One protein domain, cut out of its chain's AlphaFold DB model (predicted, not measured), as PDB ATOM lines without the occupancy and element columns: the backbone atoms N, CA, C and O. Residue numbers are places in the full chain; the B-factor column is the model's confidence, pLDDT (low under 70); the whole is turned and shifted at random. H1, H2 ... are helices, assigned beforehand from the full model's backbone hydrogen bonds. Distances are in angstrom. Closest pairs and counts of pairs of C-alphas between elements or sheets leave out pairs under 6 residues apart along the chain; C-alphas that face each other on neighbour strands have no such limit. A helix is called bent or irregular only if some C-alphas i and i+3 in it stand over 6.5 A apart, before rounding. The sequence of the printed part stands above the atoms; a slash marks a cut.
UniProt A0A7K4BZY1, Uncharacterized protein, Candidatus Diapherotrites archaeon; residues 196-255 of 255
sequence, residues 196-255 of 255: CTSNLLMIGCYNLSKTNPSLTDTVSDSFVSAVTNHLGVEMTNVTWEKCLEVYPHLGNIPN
ATOM      1  N   CYS A 196     -26.564   6.076  15.547       80.50
ATOM      2  CA  CYS A 196     -25.294   6.717  15.905       80.50
ATOM      3  C   CYS A 196     -25.182   6.990  17.422       80.50
ATOM      4  O   CYS A 196     -24.190   6.627  18.056       80.50
ATOM      5  N   THR A 197     -26.231   7.563  18.015       83.44
ATOM      6  CA  THR A 197     -26.316   7.913  19.438       83.44
ATOM      7  C   THR A 197     -26.247   6.691  20.351       83.44
ATOM      8  O   THR A 197     -25.446   6.654  21.284       83.44
ATOM      9  N   SER A 198     -27.076   5.679  20.085       80.81
ATOM     10  CA  SER A 198     -27.155   4.463  20.894       80.81
ATOM     11  C   SER A 198     -25.844   3.693  20.847       80.81
ATOM     12  O   SER A 198     -25.428   3.135  21.858       80.81
ATOM     13  N   ASN A 199     -25.170   3.678  19.696       83.81
ATOM     14  CA  ASN A 199     -23.925   2.939  19.532       83.81
ATOM     15  C   ASN A 199     -22.768   3.664  20.219       83.81
ATOM     16  O   ASN A 199     -21.974   3.015  20.891       83.81
ATOM     17  N   LEU A 200     -22.698   5.000  20.125       87.12
ATOM     18  CA  LEU A 200     -21.739   5.791  20.907       87.12
ATOM     19  C   LEU A 200     -21.878   5.510  22.399       87.12
ATOM     20  O   LEU A 200     -20.886   5.216  23.065       87.12
ATOM     21  N   LEU A 201     -23.108   5.574  22.911       86.94
ATOM     22  CA  LEU A 201     -23.357   5.385  24.332       86.94
ATOM     23  C   LEU A 201     -23.041   3.954  24.780       86.94
ATOM     24  O   LEU A 201     -22.397   3.770  25.811       86.94
ATOM     25  N   MET A 202     -23.411   2.952  23.980       85.06
ATOM     26  CA  MET A 202     -23.082   1.548  24.238       85.06
ATOM     27  C   MET A 202     -21.567   1.330  24.335       85.06
ATOM     28  O   MET A 202     -21.102   0.670  25.262       85.06
ATOM     29  N   ILE A 203     -20.781   1.911  23.420       86.56
ATOM     30  CA  ILE A 203     -19.315   1.816  23.461       86.56
ATOM     31  C   ILE A 203     -18.743   2.540  24.684       86.56
ATOM     32  O   ILE A 203     -17.841   2.012  25.336       86.56
ATOM     33  N   GLY A 204     -19.292   3.703  25.045       88.75
ATOM     34  CA  GLY A 204     -18.930   4.404  26.276       88.75
ATOM     35  C   GLY A 204     -19.178   3.558  27.530       88.75
ATOM     36  O   GLY A 204     -18.276   3.392  28.352       88.75
ATOM     37  N   CYS A 205     -20.364   2.955  27.645       87.56
ATOM     38  CA  CYS A 205     -20.719   2.043  28.734       87.56
ATOM     39  C   CYS A 205     -19.832   0.788  28.763       87.56
ATOM     40  O   CYS A 205     -19.433   0.339  29.834       87.56
ATOM     41  N   TYR A 206     -19.474   0.234  27.603       85.81
ATOM     42  CA  TYR A 206     -18.558  -0.905  27.516       85.81
ATOM     43  C   TYR A 206     -17.129  -0.555  27.955       85.81
ATOM     44  O   TYR A 206     -16.470  -1.328  28.647       85.81
ATOM     45  N   ASN A 207     -16.630   0.626  27.589       85.06
ATOM     46  CA  ASN A 207     -15.327   1.086  28.069       85.06
ATOM     47  C   ASN A 207     -15.330   1.277  29.589       85.06
ATOM     48  O   ASN A 207     -14.358   0.909  30.245       85.06
ATOM     49  N   LEU A 208     -16.436   1.782  30.145       87.25
ATOM     50  CA  LEU A 208     -16.622   1.878  31.590       87.25
ATOM     51  C   LEU A 208     -16.624   0.490  32.248       87.25
ATOM     52  O   LEU A 208     -15.908   0.286  33.227       87.25
ATOM     53  N   SER A 209     -17.329  -0.494  31.677       84.75
ATOM     54  CA  SER A 209     -17.405  -1.856  32.232       84.75
ATOM     55  C   SER A 209     -16.034  -2.529  32.358       84.75
ATOM     56  O   SER A 209     -15.790  -3.254  33.319       84.75
ATOM     57  N   LYS A 210     -15.095  -2.241  31.445       81.81
ATOM     58  CA  LYS A 210     -13.711  -2.753  31.503       81.81
ATOM     59  C   LYS A 210     -12.897  -2.254  32.693       81.81
ATOM     60  O   LYS A 210     -11.841  -2.812  32.979       81.81
ATOM     61  N   THR A 211     -13.345  -1.195  33.359       81.50
ATOM     62  CA  THR A 211     -12.621  -0.589  34.484       81.50
ATOM     63  C   THR A 211     -13.088  -1.087  35.854       81.50
ATOM     64  O   THR A 211     -12.596  -0.590  36.860       81.50
ATOM     65  N   ASN A 212     -13.966  -2.102  35.906       80.06
ATOM     66  CA  ASN A 212     -14.651  -2.560  37.125       80.06
ATOM     67  C   ASN A 212     -15.361  -1.405  37.861       80.06
ATOM     68  O   ASN A 212     -14.971  -1.050  38.976       80.06
ATOM     69  N   PRO A 213     -16.388  -0.805  37.234       82.69
ATOM     70  CA  PRO A 213     -16.980   0.432  37.716       82.69
ATOM     71  C   PRO A 213     -17.885   0.224  38.940       82.69
ATOM     72  O   PRO A 213     -18.598  -0.776  39.062       82.69
ATOM     73  N   SER A 214     -17.909   1.214  39.827       86.31
ATOM     74  CA  SER A 214     -18.955   1.400  40.833       86.31
ATOM     75  C   SER A 214     -20.257   1.898  40.184       86.31
ATOM     76  O   SER A 214     -20.233   2.474  39.098       86.31
ATOM     77  N   LEU A 215     -21.414   1.735  40.845       85.31
ATOM     78  CA  LEU A 215     -22.704   2.239  40.324       85.31
ATOM     79  C   LEU A 215     -22.705   3.757  40.072       85.31
ATOM     80  O   LEU A 215     -23.456   4.236  39.223       85.31
ATOM     81  N   THR A 216     -21.857   4.498  40.790       86.94
ATOM     82  CA  THR A 216     -21.708   5.954  40.676       86.94
ATOM     83  C   THR A 216     -20.696   6.388  39.623       86.94
ATOM     84  O   THR A 216     -20.641   7.576  39.306       86.94
ATOM     85  N   ASP A 217     -19.896   5.465  39.086       88.81
ATOM     86  CA  ASP A 217     -18.936   5.803  38.042       88.81
ATOM     87  C   ASP A 217     -19.677   6.171  36.759       88.81
ATOM     88  O   ASP A 217     -20.788   5.702  36.496       88.81
ATOM     89  N   THR A 218     -19.071   7.048  35.968       91.25
ATOM     90  CA  THR A 218     -19.725   7.680  34.821       91.25
ATOM     91  C   THR A 218     -18.990   7.364  33.531       91.25
ATOM     92  O   THR A 218     -17.776   7.163  33.515       91.25
ATOM     93  N   VAL A 219     -19.746   7.282  32.437       89.44
ATOM     94  CA  VAL A 219     -19.196   7.137  31.089       89.44
ATOM     95  C   VAL A 219     -18.278   8.321  30.805       89.44
ATOM     96  O   VAL A 219     -18.623   9.453  31.128       89.44
ATOM     97  N   SER A 220     -17.132   8.051  30.168       87.19
ATOM     98  CA  SER A 220     -16.159   9.081  29.789       87.19
ATOM     99  C   SER A 220     -16.837  10.271  29.103       87.19
ATOM    100  O   SER A 220     -17.623  10.098  28.162       87.19
ATOM    101  N   ASP A 221     -16.472  11.478  29.542       86.88
ATOM    102  CA  ASP A 221     -16.996  12.748  29.036       86.88
ATOM    103  C   ASP A 221     -16.892  12.863  27.513       86.88
ATOM    104  O   ASP A 221     -17.708  13.528  26.879       86.88
ATOM    105  N   SER A 222     -15.909  12.200  26.899       88.06
ATOM    106  CA  SER A 222     -15.722  12.172  25.448       88.06
ATOM    107  C   SER A 222     -16.916  11.534  24.721       88.06
ATOM    108  O   SER A 222     -17.384  12.077  23.719       88.06
ATOM    109  N   PHE A 223     -17.448  10.421  25.235       88.38
ATOM    110  CA  PHE A 223     -18.600   9.722  24.660       88.38
ATOM    111  C   PHE A 223     -19.907  10.461  24.959       88.38
ATOM    112  O   PHE A 223     -20.734  10.616  24.060       88.38
ATOM    113  N   VAL A 224     -20.066  10.994  26.175       87.81
ATOM    114  CA  VAL A 224     -21.228  11.826  26.551       87.81
ATOM    115  C   VAL A 224     -21.287  13.102  25.702       87.81
ATOM    116  O   VAL A 224     -22.346  13.466  25.186       87.81
ATOM    117  N   SER A 225     -20.141  13.747  25.471       85.00
ATOM    118  CA  SER A 225     -20.033  14.931  24.608       85.00
ATOM    119  C   SER A 225     -20.288  14.592  23.141       85.00
ATOM    120  O   SER A 225     -20.964  15.347  22.444       85.00
ATOM    121  N   ALA A 226     -19.792  13.449  22.649       85.06
ATOM    122  CA  ALA A 226     -20.063  13.001  21.284       85.06
ATOM    123  C   ALA A 226     -21.564  12.772  21.048       85.06
ATOM    124  O   ALA A 226     -22.089  13.188  20.016       85.06
ATOM    125  N   VAL A 227     -22.256  12.181  22.026       85.12
ATOM    126  CA  VAL A 227     -23.714  12.005  22.016       85.12
ATOM    127  C   VAL A 227     -24.442  13.351  22.072       85.12
ATOM    128  O   VAL A 227     -25.329  13.597  21.257       85.12
ATOM    129  N   THR A 228     -24.032  14.248  22.971       84.50
ATOM    130  CA  THR A 228     -24.589  15.607  23.103       84.50
ATOM    131  C   THR A 228     -24.489  16.385  21.791       84.50
ATOM    132  O   THR A 228     -25.475  16.960  21.330       84.50
ATOM    133  N   ASN A 229     -23.326  16.347  21.134       81.44
ATOM    134  CA  ASN A 229     -23.099  17.003  19.845       81.44
ATOM    135  C   ASN A 229     -23.990  16.437  18.731       81.44
ATOM    136  O   ASN A 229     -24.405  17.185  17.849       81.44
ATOM    137  N   HIS A 230     -24.278  15.134  18.765       78.38
ATOM    138  CA  HIS A 230     -25.152  14.489  17.788       78.38
ATOM    139  C   HIS A 230     -26.632  14.832  18.019       78.38
ATOM    140  O   HIS A 230     -27.371  15.070  17.067       78.38
ATOM    141  N   LEU A 231     -27.069  14.881  19.281       78.31
ATOM    142  CA  LEU A 231     -28.454  15.190  19.649       78.31
ATOM    143  C   LEU A 231     -28.768  16.692  19.645       78.31
ATOM    144  O   LEU A 231     -29.936  17.065  19.561       78.31
ATOM    145  N   GLY A 232     -27.755  17.555  19.764       76.31
ATOM    146  CA  GLY A 232     -27.941  18.994  19.964       76.31
ATOM    147  C   GLY A 232     -28.556  19.344  21.325       76.31
ATOM    148  O   GLY A 232     -29.107  20.431  21.484       76.31
ATOM    149  N   VAL A 233     -28.492  18.422  22.291       76.94
ATOM    150  CA  VAL A 233     -29.052  18.561  23.642       76.94
ATOM    151  C   VAL A 233     -28.019  18.067  24.644       76.94
ATOM    152  O   VAL A 233     -27.473  16.980  24.463       76.94
ATOM    153  N   GLU A 234     -27.768  18.852  25.695       76.75
ATOM    154  CA  GLU A 234     -26.866  18.464  26.783       76.75
ATOM    155  C   GLU A 234     -27.351  17.180  27.459       76.75
ATOM    156  O   GLU A 234     -28.451  17.120  28.012       76.75
ATOM    157  N   MET A 235     -26.515  16.144  27.410       76.50
ATOM    158  CA  MET A 235     -26.718  14.931  28.190       76.50
ATOM    159  C   MET A 235     -26.022  15.065  29.545       76.50
ATOM    160  O   MET A 235     -24.862  15.461  29.628       76.50
ATOM    161  N   THR A 236     -26.721  14.694  30.617       73.62
ATOM    162  CA  THR A 236     -26.124  14.548  31.950       73.62
ATOM    163  C   THR A 236     -25.232  13.310  32.020       73.62
ATOM    164  O   THR A 236     -25.412  12.373  31.241       73.62
ATOM    165  N   ASN A 237     -24.327  13.272  33.004       79.56
ATOM    166  CA  ASN A 237     -23.435  12.139  33.250       79.56
ATOM    167  C   ASN A 237     -24.205  10.812  33.279       79.56
ATOM    168  O   ASN A 237     -25.062  10.591  34.139       79.56
ATOM    169  N   VAL A 238     -23.887   9.924  32.338       88.38
ATOM    170  CA  VAL A 238     -24.474   8.585  32.286       88.38
ATOM    171  C   VAL A 238     -23.707   7.702  33.260       88.38
ATOM    172  O   VAL A 238     -22.527   7.433  33.050       88.38
ATOM    173  N   THR A 239     -24.365   7.292  34.342       91.69
ATOM    174  CA  THR A 239     -23.780   6.420  35.364       91.69
ATOM    175  C   THR A 239     -23.755   4.961  34.918       91.69
ATOM    176  O   THR A 239     -24.490   4.559  34.012       91.69
ATOM    177  N   TRP A 240     -22.954   4.140  35.595       91.56
ATOM    178  CA  TRP A 240     -22.942   2.699  35.376       91.56
ATOM    179  C   TRP A 240     -24.305   2.051  35.647       91.56
ATOM    180  O   TRP A 240     -24.744   1.198  34.879       91.56
ATOM    181  N   GLU A 241     -25.027   2.506  36.675       90.31
ATOM    182  CA  GLU A 241     -26.408   2.075  36.921       90.31
ATOM    183  C   GLU A 241     -27.300   2.319  35.694       90.31
ATOM    184  O   GLU A 241     -28.012   1.418  35.245       90.31
ATOM    185  N   LYS A 242     -27.195   3.507  35.080       88.75
ATOM    186  CA  LYS A 242     -27.963   3.826  33.875       88.75
ATOM    187  C   LYS A 242     -27.510   3.006  32.667       88.75
ATOM    188  O   LYS A 242     -28.344   2.592  31.864       88.75
ATOM    189  N   CYS A 243     -26.211   2.734  32.551       88.31
ATOM    190  CA  CYS A 243     -25.685   1.819  31.544       88.31
ATOM    191  C   CYS A 243     -26.287   0.416  31.682       88.31
ATOM    192  O   CYS A 243     -26.628  -0.175  30.666       88.31
ATOM    193  N   LEU A 244     -26.462  -0.103  32.898       87.06
ATOM    194  CA  LEU A 244     -27.083  -1.411  33.127       87.06
ATOM    195  C   LEU A 244     -28.596  -1.406  32.883       87.06
ATOM    196  O   LEU A 244     -29.140  -2.409  32.433       87.06
ATOM    197  N   GLU A 245     -29.283  -0.294  33.135       85.50
ATOM    198  CA  GLU A 245     -30.707  -0.165  32.806       85.50
ATOM    199  C   GLU A 245     -30.940  -0.231  31.288       85.50
ATOM    200  O   GLU A 245     -31.847  -0.916  30.819       85.50
ATOM    201  N   VAL A 246     -30.102   0.467  30.514       81.19
ATOM    202  CA  VAL A 246     -30.234   0.566  29.049       81.19
ATOM    203  C   VAL A 246     -29.582  -0.625  28.334       81.19
ATOM    204  O   VAL A 246     -30.105  -1.119  27.337       81.19
ATOM    205  N   TYR A 247     -28.455  -1.113  28.852       81.19
ATOM    206  CA  TYR A 247     -27.642  -2.198  28.294       81.19
ATOM    207  C   TYR A 247     -27.379  -3.287  29.354       81.19
ATOM    208  O   TYR A 247     -26.232  -3.528  29.743       81.19
ATOM    209  N   PRO A 248     -28.422  -4.005  29.813       77.06
ATOM    210  CA  PRO A 248     -28.325  -4.946  30.939       77.06
ATOM    211  C   PRO A 248     -27.335  -6.093  30.715       77.06
ATOM    212  O   PRO A 248     -26.773  -6.641  31.659       77.06
ATOM    213  N   HIS A 249     -27.069  -6.439  29.456       73.19
ATOM    214  CA  HIS A 249     -26.106  -7.472  29.086       73.19
ATOM    215  C   HIS A 249     -24.652  -7.112  29.439       73.19
ATOM    216  O   HIS A 249     -23.846  -8.024  29.611       73.19
ATOM    217  N   LEU A 250     -24.307  -5.825  29.591       74.50
ATOM    218  CA  LEU A 250     -22.953  -5.412  29.976       74.50
ATOM    219  C   LEU A 250     -22.590  -5.835  31.410       74.50
ATOM    220  O   LEU A 250     -21.410  -5.985  31.715       74.50
ATOM    221  N   GLY A 251     -23.582  -6.079  32.275       70.50
ATOM    222  CA  GLY A 251     -23.366  -6.570  33.642       70.50
ATOM    223  C   GLY A 251     -22.980  -8.050  33.734       70.50
ATOM    224  O   GLY A 251     -22.555  -8.498  34.793       70.50
ATOM    225  N   ASN A 252     -23.107  -8.805  32.636       65.19
ATOM    226  CA  ASN A 252     -22.834 -10.246  32.584       65.19
ATOM    227  C   ASN A 252     -21.495 -10.594  31.916       65.19
ATOM    228  O   ASN A 252     -21.247 -11.766  31.638       65.19
ATOM    229  N   ILE A 253     -20.650  -9.605  31.607       60.31
ATOM    230  CA  ILE A 253     -19.345  -9.846  30.980       60.31
ATOM    231  C   ILE A 253     -18.407 -10.421  32.057       60.31
ATOM    232  O   ILE A 253     -18.119  -9.718  33.025       60.31
ATOM    233  N   PRO A 254     -17.947 -11.684  31.944       50.53
ATOM    234  CA  PRO A 254     -16.984 -12.230  32.890       50.53
ATOM    235  C   PRO A 254     -15.652 -11.477  32.762       50.53
ATOM    236  O   PRO A 254     -15.185 -11.238  31.646       50.53
ATOM    237  N   ASN A 255     -15.084 -11.099  33.910       48.56
ATOM    238  CA  ASN A 255     -13.758 -10.481  34.018       48.56
ATOM    239  C   ASN A 255     -12.639 -11.379  33.482       48.56
ATOM    240  O   ASN A 255     -12.698 -12.606  33.728       48.56
TER     241      ASN A 255
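This is residues 196 to 255 of the 255 residues of an uncharacterized protein of Candidatus Diapherotrites archaeon (UniProt A0A7K4BZY1). A helical hairpin of two nearly antiparallel helices, H1 and H2, with a long loop between them, is joined by two shorter helices, H3 and H4, that pack on H1 toward its last residues. H1 is the helix that the other three share: H2 runs back beside it, H3 crosses it steeply, and the short H4 packs on residues 205 to 209, while H2 stays apart from both H3 and H4. The printed part has 60 residues with four named helices, in the order H1, H2, H3, H4 along the chain, and no named strand, and the class is all helix. The whole is compact, with a radius of gyration of the C-alphas of 10.9 A, yet elongated in outline, with spans of 35 by 20 by 17 A.

The printed part begins with H1, residues 196 to 209, which is the hub, the helix that touches most other helices, three of them. H2, residues 221 to 231, touches H1 with 12 pairs of C-alphas within 8 A, the closest being those of Thr 197 and Val 227, 5.5 A apart. The two run opposite ways at a shallow tilt of 14 degrees, with their centres 10.5 A apart, and they form a helical hairpin. H3, residues 240 to 246, touches H1 with 5 pairs, and the closest C-alphas are those of Cys 205 and Cys 243, 5.7 A apart. H1 and H3 run opposite ways at a steep tilt of 42 degrees. H4, residues 248 to 252, touches H1 with 4 pairs, where H1 takes part with residues 205 to 209 alone; the closest C-alphas are those of Tyr 206 and Leu 250, 6.8 A apart. H3 and H4 only just touch, with 3 pairs of C-alphas within 8 A, and only at the corner by their link; the closest C-alphas are those of Leu 244 and Gly 251, 6.4 A apart. H2 is apart from H3 and from H4. In the backbones of H1, H2 and H3 every O i to N i+4 pair is within hydrogen-bond range. In H4, 0 of 1 such pairs is within range, while 2 of 2 O i to N i+3 pairs are.

H1 begins at Cys 196, whose C-alpha is at (-25.294, 6.717, 15.905), and ends at Ser 209, with its C-alpha at (-17.405, -1.856, 32.232). It is the longest helix by residues, 14, and measures 20.1 A from first to last C-alpha. H2 goes from Asp 221 to Leu 231, 11 residues, and is 15.0 A long by the same measure. H3 goes from Trp 240 to Val 246, 7 residues over 9.9 A. H4 goes from Pro 248 to Asn 252, 5 residues over 7.8 A, and its last C-alpha is at (-22.834, -10.246, 32.584). No helix is bent or irregular.

The two C-alphas farthest apart are those of Gly 232, the residue after H2, and Asn 255, the chain's last residue, at 35.6 A. The first and last printed C-alphas, those of Cys 196 and Asn 255, are 27.5 A apart. The printed part has no cut. The link from H1 to H2, residues 210 to 220, is long; the link from H2 to H3, residues 232 to 239, is short; the link from H3 to H4, Tyr 247, is tight. The mean pLDDT of the printed part is 82.0. The model's confidence is low, under 70, at residues 252 to 255, of which 252 belongs to H4, and the mean pLDDT of H4 is 72.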